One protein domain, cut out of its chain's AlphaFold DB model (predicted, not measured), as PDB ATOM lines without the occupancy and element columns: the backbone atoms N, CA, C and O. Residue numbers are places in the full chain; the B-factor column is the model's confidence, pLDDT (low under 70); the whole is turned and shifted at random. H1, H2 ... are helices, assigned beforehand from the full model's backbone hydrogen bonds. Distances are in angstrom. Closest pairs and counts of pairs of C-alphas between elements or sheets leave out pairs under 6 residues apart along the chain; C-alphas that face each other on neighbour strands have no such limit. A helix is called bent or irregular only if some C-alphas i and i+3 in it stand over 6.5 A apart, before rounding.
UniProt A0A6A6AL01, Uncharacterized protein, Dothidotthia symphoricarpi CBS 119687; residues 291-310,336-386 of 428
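This is residues 291 to 310 and 336 to 386 of the 428 residues of an uncharacterized protein of Dothidotthia symphoricarpi CBS 119687 (UniProt A0A6A6AL01). A small body of helices has one long arm: residues 373 to 386, of which 373 to 385 belong to the long helix H3, stick out of it. In the body H2 makes a corner with the start of H3, and H1 crosses both. The 71 printed residues hold three named helices, H1, H2, H3, and no named strand: all helix, loose, radius of gyration of the C-alphas 14.3 A, spans 43 by 26 by 18 A.

H3, residues 360 to 385, runs 35.8 A from C-alpha 360 at (32.211, -2.307, 1.413) to C-alpha 385 at (55.466, -25.120, 16.263); it is only just irregular, C-alphas 362 and 365 being 6.6 A apart. H1, residues 293 to 310, 25.4 A, is irregular, with C-alphas 294 and 297 7.6 A apart. H2 is residues 343 to 356, 19.9 A.

H3 touches H1, about perpendicular at 85 degrees, through residues 365 to 369 and 295 to 298 alone; closest C-alphas Asp 295 and Leu 365, 7.0 A. H3 and H2 only just touch, with 3 pairs of C-alphas within 8 A, and only at the corner; closest C-alphas Lys 354 and Phe 360, 5.9 A. H1 and H2 only just touch, with 3 such pairs; closest C-alphas Tyr 303 and Leu 346, 6.5 A. Every O i to N i+4 pair is within hydrogen-bond range in H2, 11 of 14 in H1 and 20 of 22 in H3.

C-alphas 310 and 336 are 11.8 A apart across the cut, residues 311 to 335. The link H2 to H3 is tight. Mean pLDDT of the printed part is 71.1, under 70 in 32 residues, among them 373 to 385.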
ATOM      1  N   LYS A 291      23.618  -6.188   9.680       66.94
ATOM      2  CA  LYS A 291      24.581  -5.339   8.961       66.94
ATOM      3  C   LYS A 291      25.975  -5.521   9.552       66.94
ATOM      4  O   LYS A 291      26.521  -6.610   9.487       66.94
ATOM      5  N   HIS A 292      26.534  -4.469  10.140       66.50
ATOM      6  CA  HIS A 292      27.944  -4.417  10.516       66.50
ATOM      7  C   HIS A 292      28.215  -4.886  11.940       66.50
ATOM      8  O   HIS A 292      29.354  -4.811  12.384       66.50
ATOM      9  N   MET A 293      27.199  -5.354  12.674       68.75
ATOM     10  CA  MET A 293      27.384  -5.760  14.070       68.75
ATOM     11  C   MET A 293      28.402  -6.897  14.205       68.75
ATOM     12  O   MET A 293      29.284  -6.836  15.057       68.75
ATOM     13  N   ALA A 294      28.345  -7.884  13.306       62.09
ATOM     14  CA  ALA A 294      29.308  -8.986  13.264       62.09
ATOM     15  C   ALA A 294      30.751  -8.514  12.981       62.09
ATOM     16  O   ALA A 294      31.711  -9.153  13.410       62.09
ATOM     17  N   ASP A 295      30.899  -7.363  12.321       64.81
ATOM     18  CA  ASP A 295      32.179  -6.800  11.882       64.81
ATOM     19  C   ASP A 295      32.661  -5.638  12.760       64.81
ATOM     20  O   ASP A 295      33.747  -5.096  12.535       64.81
ATOM     21  N   ALA A 296      31.886  -5.258  13.783       65.19
ATOM     22  CA  ALA A 296      32.128  -4.072  14.600       65.19
ATOM     23  C   ALA A 296      33.533  -4.071  15.218       65.19
ATOM     24  O   ALA A 296      34.219  -3.050  15.225       65.19
ATOM     25  N   ALA A 297      34.012  -5.242  15.646       57.78
ATOM     26  CA  ALA A 297      35.347  -5.402  16.211       57.78
ATOM     27  C   ALA A 297      36.481  -5.117  15.208       57.78
ATOM     28  O   ALA A 297      37.545  -4.653  15.612       57.78
ATOM     29  N   ILE A 298      36.293  -5.410  13.917       65.44
ATOM     30  CA  ILE A 298      37.291  -5.111  12.878       65.44
ATOM     31  C   ILE A 298      37.213  -3.638  12.491       65.44
ATOM     32  O   ILE A 298      38.242  -2.973  12.397       65.44
ATOM     33  N   LEU A 299      35.995  -3.132  12.316       65.62
ATOM     34  CA  LEU A 299      35.732  -1.750  11.937       65.62
ATOM     35  C   LEU A 299      36.288  -0.758  12.960       65.62
ATOM     36  O   LEU A 299      37.010   0.160  12.579       65.62
ATOM     37  N   ALA A 300      36.027  -0.984  14.250       67.94
ATOM     38  CA  ALA A 300      36.529  -0.131  15.325       67.94
ATOM     39  C   ALA A 300      38.066  -0.103  15.371       67.94
ATOM     40  O   ALA A 300      38.664   0.957  15.523       67.94
ATOM     41  N   ARG A 301      38.725  -1.255  15.170       61.72
ATOM     42  CA  ARG A 301      40.196  -1.346  15.153       61.72
ATOM     43  C   ARG A 301      40.808  -0.618  13.967       61.72
ATOM     44  O   ARG A 301      41.797   0.088  14.133       61.72
ATOM     45  N   GLN A 302      40.243  -0.812  12.778       70.88
ATOM     46  CA  GLN A 302      40.740  -0.143  11.583       70.88
ATOM     47  C   GLN A 302      40.558   1.373  11.695       70.88
ATOM     48  O   GLN A 302      41.476   2.114  11.360       70.88
ATOM     49  N   TYR A 303      39.409   1.824  12.205       68.38
ATOM     50  CA  TYR A 303      39.153   3.238  12.457       68.38
ATOM     51  C   TYR A 303      40.171   3.828  13.438       68.38
ATOM     52  O   TYR A 303      40.843   4.795  13.102       68.38
ATOM     53  N   ALA A 304      40.369   3.190  14.597       66.69
ATOM     54  CA  ALA A 304      41.340   3.641  15.594       66.69
ATOM     55  C   ALA A 304      42.768   3.729  15.031       66.69
ATOM     56  O   ALA A 304      43.477   4.698  15.284       66.69
ATOM     57  N   LYS A 305      43.169   2.751  14.207       72.00
ATOM     58  CA  LYS A 305      44.459   2.777  13.508       72.00
ATOM     59  C   LYS A 305      44.585   4.002  12.599       72.00
ATOM     60  O   LYS A 305      45.604   4.679  12.643       72.00
ATOM     61  N   LEU A 306      43.565   4.275  11.786       64.44
ATOM     62  CA  LEU A 306      43.564   5.408  10.859       64.44
ATOM     63  C   LEU A 306      43.592   6.754  11.600       64.44
ATOM     64  O   LEU A 306      44.246   7.682  11.132       64.44
ATOM     65  N   VAL A 307      42.918   6.864  12.751       67.44
ATOM     66  CA  VAL A 307      42.964   8.076  13.588       67.44
ATOM     67  C   VAL A 307      44.373   8.289  14.147       67.44
ATOM     68  O   VAL A 307      44.926   9.373  13.987       67.44
ATOM     69  N   ALA A 308      45.006   7.243  14.685       68.25
ATOM     70  CA  ALA A 308      46.381   7.325  15.179       68.25
ATOM     71  C   ALA A 308      47.398   7.657  14.065       68.25
ATOM     72  O   ALA A 308      48.347   8.408  14.281       68.25
ATOM     73  N   GLU A 309      47.204   7.116  12.855       71.50
ATOM     74  CA  GLU A 309      48.012   7.471  11.680       71.50
ATOM     75  C   GLU A 309      47.847   8.953  11.319       71.50
ATOM     76  O   GLU A 309      48.844   9.652  11.157       71.50
ATOM     77  N   LYS A 310      46.605   9.452  11.287       79.44
ATOM     78  CA  LYS A 310      46.298  10.867  11.037       79.44
ATOM     79  C   LYS A 310      46.946  11.793  12.071       79.44
ATOM     80  O   LYS A 310      47.476  12.834  11.692       79.44
ATOM     81  N   PRO A 336      38.302   6.945   2.984       79.75
ATOM     82  CA  PRO A 336      37.746   8.232   3.356       79.75
ATOM     83  C   PRO A 336      38.439   8.782   4.610       79.75
ATOM     84  O   PRO A 336      38.853   7.992   5.469       79.75
ATOM     85  N   PRO A 337      38.517  10.114   4.755       83.19
ATOM     86  CA  PRO A 337      39.118  10.737   5.925       83.19
ATOM     87  C   PRO A 337      38.414  10.293   7.214       83.19
ATOM     88  O   PRO A 337      37.203  10.055   7.228       83.19
ATOM     89  N   VAL A 338      39.188  10.182   8.292       80.88
ATOM     90  CA  VAL A 338      38.699   9.867   9.641       80.88
ATOM     91  C   VAL A 338      38.579  11.134  10.483       80.88
ATOM     92  O   VAL A 338      39.350  12.082  10.298       80.88
ATOM     93  N   ASP A 339      37.610  11.154  11.398       83.50
ATOM     94  CA  ASP A 339      37.413  12.260  12.342       83.50
ATOM     95  C   ASP A 339      38.148  11.945  13.660       83.50
ATOM     96  O   ASP A 339      39.208  11.318  13.619       83.50
ATOM     97  N   GLN A 340      37.643  12.401  14.810       76.00
ATOM     98  CA  GLN A 340      38.228  12.084  16.118       76.00
ATOM     99  C   GLN A 340      37.946  10.642  16.533       76.00
ATOM    100  O   GLN A 340      37.049   9.992  15.989       76.00
ATOM    101  N   LEU A 341      38.679  10.143  17.530       73.00
ATOM    102  CA  LEU A 341      38.445   8.824  18.119       73.00
ATOM    103  C   LEU A 341      37.172   8.796  18.992       73.00
ATOM    104  O   LEU A 341      37.216   8.510  20.183       73.00
ATOM    105  N   ASP A 342      36.018   9.083  18.394       70.56
ATOM    106  CA  ASP A 342      34.713   9.081  19.044       70.56
ATOM    107  C   ASP A 342      33.657   8.324  18.207       70.56
ATOM    108  O   ASP A 342      33.896   7.863  17.082       70.56
ATOM    109  N   TRP A 343      32.467   8.138  18.786       74.50
ATOM    110  CA  TRP A 343      31.375   7.390  18.153       74.50
ATOM    111  C   TRP A 343      30.843   8.058  16.876       74.50
ATOM    112  O   TRP A 343      30.549   7.382  15.882       74.50
ATOM    113  N   ALA A 344      30.737   9.387  16.886       74.44
ATOM    114  CA  ALA A 344      30.278  10.155  15.735       74.44
ATOM    115  C   ALA A 344      31.279  10.039  14.576       74.44
ATOM    116  O   ALA A 344      30.883   9.785  13.443       74.44
ATOM    117  N   GLY A 345      32.574  10.105  14.856       77.19
ATOM    118  CA  GLY A 345      33.645   9.927  13.890       77.19
ATOM    119  C   GLY A 345      33.667   8.529  13.284       77.19
ATOM    120  O   GLY A 345      33.726   8.390  12.057       77.19
ATOM    121  N   LEU A 346      33.511   7.488  14.108       78.56
ATOM    122  CA  LEU A 346      33.406   6.109  13.623       78.56
ATOM    123  C   LEU A 346      32.203   5.936  12.685       78.56
ATOM    124  O   LEU A 346      32.328   5.372  11.596       78.56
ATOM    125  N   THR A 347      31.026   6.416  13.085       80.56
ATOM    126  CA  THR A 347      29.795   6.269  12.291       80.56
ATOM    127  C   THR A 347      29.818   7.122  11.022       80.56
ATOM    128  O   THR A 347      29.402   6.646   9.961       80.56
ATOM    129  N   ASN A 348      30.391   8.327  11.078       87.56
ATOM    130  CA  ASN A 348      30.651   9.183   9.921       87.56
ATOM    131  C   ASN A 348      31.605   8.509   8.931       87.56
ATOM    132  O   ASN A 348      31.341   8.481   7.727       87.56
ATOM    133  N   TRP A 349      32.712   7.947   9.418       86.44
ATOM    134  CA  TRP A 349      33.664   7.209   8.589       86.44
ATOM    135  C   TRP A 349      33.016   5.987   7.940       86.44
ATOM    136  O   TRP A 349      33.119   5.814   6.730       86.44
ATOM    137  N   LEU A 350      32.246   5.195   8.689       81.44
ATOM    138  CA  LEU A 350      31.508   4.058   8.131       81.44
ATOM    139  C   LEU A 350      30.480   4.471   7.077       81.44
ATOM    140  O   LEU A 350      30.299   3.766   6.079       81.44
ATOM    141  N   SER A 351      29.801   5.597   7.290       85.88
ATOM    142  CA  SER A 351      28.882   6.172   6.310       85.88
ATOM    143  C   SER A 351      29.628   6.537   5.025       85.88
ATOM    144  O   SER A 351      29.233   6.104   3.941       85.88
ATOM    145  N   ARG A 352      30.769   7.229   5.144       86.56
ATOM    146  CA  ARG A 352      31.630   7.589   4.008       86.56
ATOM    147  C   ARG A 352      32.170   6.355   3.284       86.56
ATOM    148  O   ARG A 352      32.095   6.296   2.062       86.56
ATOM    149  N   CYS A 353      32.607   5.324   4.006       79.75
ATOM    150  CA  CYS A 353      33.049   4.059   3.412       79.75
ATOM    151  C   CYS A 353      31.947   3.407   2.571       79.75
ATOM    152  O   CYS A 353      32.225   2.929   1.478       79.75
ATOM    153  N   LYS A 354      30.683   3.440   3.016       79.50
ATOM    154  CA  LYS A 354      29.547   2.946   2.212       79.50
ATOM    155  C   LYS A 354      29.255   3.788   0.973       79.50
ATOM    156  O   LYS A 354      28.726   3.259  -0.003       79.50
ATOM    157  N   GLN A 355      29.505   5.092   1.040       77.62
ATOM    158  CA  GLN A 355      29.289   6.001  -0.086       77.62
ATOM    159  C   GLN A 355      30.360   5.803  -1.161       77.62
ATOM    160  O   GLN A 355      30.020   5.728  -2.342       77.62
ATOM    161  N   VAL A 356      31.622   5.672  -0.743       76.00
ATOM    162  CA  VAL A 356      32.780   5.476  -1.628       76.00
ATOM    163  C   VAL A 356      32.829   4.049  -2.176       76.00
ATOM    164  O   VAL A 356      33.076   3.853  -3.363       76.00
ATOM    165  N   ASP A 357      32.521   3.053  -1.348       73.62
ATOM    166  CA  ASP A 357      32.504   1.644  -1.728       73.62
ATOM    167  C   ASP A 357      31.127   1.020  -1.436       73.62
ATOM    168  O   ASP A 357      30.793   0.593  -0.326       73.62
ATOM    169  N   LYS A 358      30.306   0.906  -2.488       73.38
ATOM    170  CA  LYS A 358      28.987   0.247  -2.422       73.38
ATOM    171  C   LYS A 358      29.082  -1.259  -2.134       73.38
ATOM    172  O   LYS A 358      28.067  -1.880  -1.788       73.38
ATOM    173  N   ALA A 359      30.261  -1.858  -2.301       71.62
ATOM    174  CA  ALA A 359      30.562  -3.246  -1.977       71.62
ATOM    175  C   ALA A 359      31.222  -3.403  -0.595       71.62
ATOM    176  O   ALA A 359      31.369  -4.537  -0.139       71.62
ATOM    177  N   PHE A 360      31.493  -2.311   0.132       71.12
ATOM    178  CA  PHE A 360      32.211  -2.307   1.413       71.12
ATOM    179  C   PHE A 360      31.692  -3.362   2.395       71.12
ATOM    180  O   PHE A 360      32.440  -4.199   2.893       71.12
ATOM    181  N   GLY A 361      30.376  -3.386   2.618       66.38
ATOM    182  CA  GLY A 361      29.757  -4.365   3.516       66.38
ATOM    183  C   GLY A 361      29.636  -5.784   2.954       66.38
ATOM    184  O   GLY A 361      29.499  -6.723   3.727       66.38
ATOM    185  N   ARG A 362      29.643  -5.960   1.628       71.06
ATOM    186  CA  ARG A 362      29.377  -7.256   0.978       71.06
ATOM    187  C   ARG A 362      30.641  -8.018   0.593       71.06
ATOM    188  O   ARG A 362      30.596  -9.241   0.543       71.06
ATOM    189  N   GLU A 363      31.740  -7.321   0.328       71.19
ATOM    190  CA  GLU A 363      32.970  -7.919  -0.205       71.19
ATOM    191  C   GLU A 363      34.187  -7.551   0.648       71.19
ATOM    192  O   GLU A 363      34.921  -8.439   1.093       71.19
ATOM    193  N   THR A 364      34.355  -6.265   0.961       71.06
ATOM    194  CA  THR A 364      35.519  -5.757   1.699       71.06
ATOM    195  C   THR A 364      35.568  -6.294   3.135       71.06
ATOM    196  O   THR A 364      36.579  -6.877   3.534       71.06
ATOM    197  N   LEU A 365      34.466  -6.211   3.894       70.00
ATOM    198  CA  LEU A 365      34.419  -6.736   5.270       70.00
ATOM    199  C   LEU A 365      34.571  -8.265   5.357       70.00
ATOM    200  O   LEU A 365      35.408  -8.730   6.139       70.00
ATOM    201  N   PRO A 366      33.880  -9.081   4.534       72.38
ATOM    202  CA  PRO A 366      34.127 -10.523   4.509       72.38
ATOM    203  C   PRO A 366      35.571 -10.897   4.150       72.38
ATOM    204  O   PRO A 366      36.130 -11.828   4.734       72.38
ATOM    205  N   SER A 367      36.206 -10.163   3.229       71.31
ATOM    206  CA  SER A 367      37.620 -10.361   2.887       71.31
ATOM    207  C   SER A 367      38.536 -10.093   4.086       71.31
ATOM    208  O   SER A 367      39.413 -10.903   4.394       71.31
ATOM    209  N   TRP A 368      38.291  -9.013   4.833       73.94
ATOM    210  CA  TRP A 368      39.050  -8.684   6.043       73.94
ATOM    211  C   TRP A 368      38.891  -9.719   7.148       73.94
ATOM    212  O   TRP A 368      39.885 -10.111   7.767       73.94
ATOM    213  N   ASN A 369      37.671 -10.212   7.363       67.56
ATOM    214  CA  ASN A 369      37.425 -11.323   8.278       67.56
ATOM    215  C   ASN A 369      38.233 -12.554   7.878       67.56
ATOM    216  O   ASN A 369      38.964 -13.104   8.700       67.56
ATOM    217  N   LYS A 370      38.187 -12.939   6.599       71.31
ATOM    218  CA  LYS A 370      38.942 -14.086   6.086       71.31
ATOM    219  C   LYS A 370      40.452 -13.913   6.282       71.31
ATOM    220  O   LYS A 370      41.120 -14.844   6.729       71.31
ATOM    221  N   GLN A 371      40.998 -12.728   6.008       66.69
ATOM    222  CA  GLN A 371      42.416 -12.426   6.243       66.69
ATOM    223  C   GLN A 371      42.778 -12.456   7.734       66.69
ATOM    224  O   GLN A 371      43.863 -12.900   8.111       66.69
ATOM    225  N   ARG A 372      41.888 -11.982   8.611       70.44
ATOM    226  CA  ARG A 372      42.070 -12.059  10.067       70.44
ATOM    227  C   ARG A 372      42.074 -13.508  10.548       70.44
ATOM    228  O   ARG A 372      42.953 -13.874  11.323       70.44
ATOM    229  N   GLU A 373      41.138 -14.328  10.081       67.75
ATOM    230  CA  GLU A 373      41.092 -15.761  10.388       67.75
ATOM    231  C   GLU A 373      42.362 -16.476   9.926       67.75
ATOM    232  O   GLU A 373      42.931 -17.260  10.683       67.75
ATOM    233  N   GLN A 374      42.845 -16.163   8.720       65.75
ATOM    234  CA  GLN A 374      44.100 -16.699   8.195       65.75
ATOM    235  C   GLN A 374      45.291 -16.303   9.068       65.75
ATOM    236  O   GLN A 374      46.026 -17.181   9.506       65.75
ATOM    237  N   ARG A 375      45.447 -15.013   9.400       64.94
ATOM    238  CA  ARG A 375      46.518 -14.545  10.296       64.94
ATOM    239  C   ARG A 375      46.457 -15.218  11.664       64.94
ATOM    240  O   ARG A 375      47.481 -15.677  12.157       64.94
ATOM    241  N   ARG A 376      45.263 -15.342  12.252       64.12
ATOM    242  CA  ARG A 376      45.069 -16.054  13.523       64.12
ATOM    243  C   ARG A 376      45.500 -17.513  13.409       64.12
ATOM    244  O   ARG A 376      46.196 -18.007  14.288       64.12
ATOM    245  N   ALA A 377      45.108 -18.199  12.337       63.06
ATOM    246  CA  ALA A 377      45.510 -19.580  12.098       63.06
ATOM    247  C   ALA A 377      47.035 -19.710  11.952       63.06
ATOM    248  O   ALA A 377      47.613 -20.624  12.534       63.06
ATOM    249  N   THR A 378      47.683 -18.776  11.249       65.88
ATOM    250  CA  THR A 378      49.145 -18.722  11.115       65.88
ATOM    251  C   THR A 378      49.829 -18.526  12.464       65.88
ATOM    252  O   THR A 378      50.715 -19.306  12.792       65.88
ATOM    253  N   VAL A 379      49.392 -17.556  13.272       57.56
ATOM    254  CA  VAL A 379      49.962 -17.309  14.609       57.56
ATOM    255  C   VAL A 379      49.781 -18.528  15.510       57.56
ATOM    256  O   VAL A 379      50.730 -18.965  16.147       57.56
ATOM    257  N   VAL A 380      48.595 -19.143  15.523       59.75
ATOM    258  CA  VAL A 380      48.353 -20.371  16.297       59.75
ATOM    259  C   VAL A 380      49.250 -21.515  15.820       59.75
ATOM    260  O   VAL A 380      49.763 -22.268  16.644       59.75
ATOM    261  N   ALA A 381      49.447 -21.670  14.510       62.50
ATOM    262  CA  ALA A 381      50.346 -22.682  13.967       62.50
ATOM    263  C   ALA A 381      51.805 -22.415  14.367       62.50
ATOM    264  O   ALA A 381      52.497 -23.346  14.769       62.50
ATOM    265  N   GLN A 382      52.245 -21.156  14.325       61.16
ATOM    266  CA  GLN A 382      53.577 -20.744  14.764       61.16
ATOM    267  C   GLN A 382      53.774 -20.978  16.261       61.16
ATOM    268  O   GLN A 382      54.760 -21.597  16.627       61.16
ATOM    269  N   LEU A 383      52.821 -20.590  17.112       59.94
ATOM    270  CA  LEU A 383      52.873 -20.839  18.558       59.94
ATOM    271  C   LEU A 383      52.898 -22.335  18.892       59.94
ATOM    272  O   LEU A 383      53.569 -22.743  19.830       59.94
ATOM    273  N   LYS A 384      52.194 -23.168  18.117       61.25
ATOM    274  CA  LYS A 384      52.244 -24.632  18.274       61.25
ATOM    275  C   LYS A 384      53.570 -25.238  17.827       61.25
ATOM    276  O   LYS A 384      53.989 -26.242  18.390       61.25
ATOM    277  N   ALA A 385      54.171 -24.685  16.778       67.69
ATOM    278  CA  ALA A 385      55.466 -25.120  16.263       67.69
ATOM    279  C   ALA A 385      56.640 -24.523  17.052       67.69
ATOM    280  O   ALA A 385      57.774 -24.979  16.914       67.69
ATOM    281  N   TRP A 386      56.375 -23.494  17.852       77.88
ATOM    282  CA  TRP A 386      57.373 -22.818  18.649       77.88
ATOM    283  C   TRP A 386      57.816 -23.730  19.789       77.88
ATOM    284  O   TRP A 386      57.029 -24.135  20.644       77.88
TER     285      TRP A 386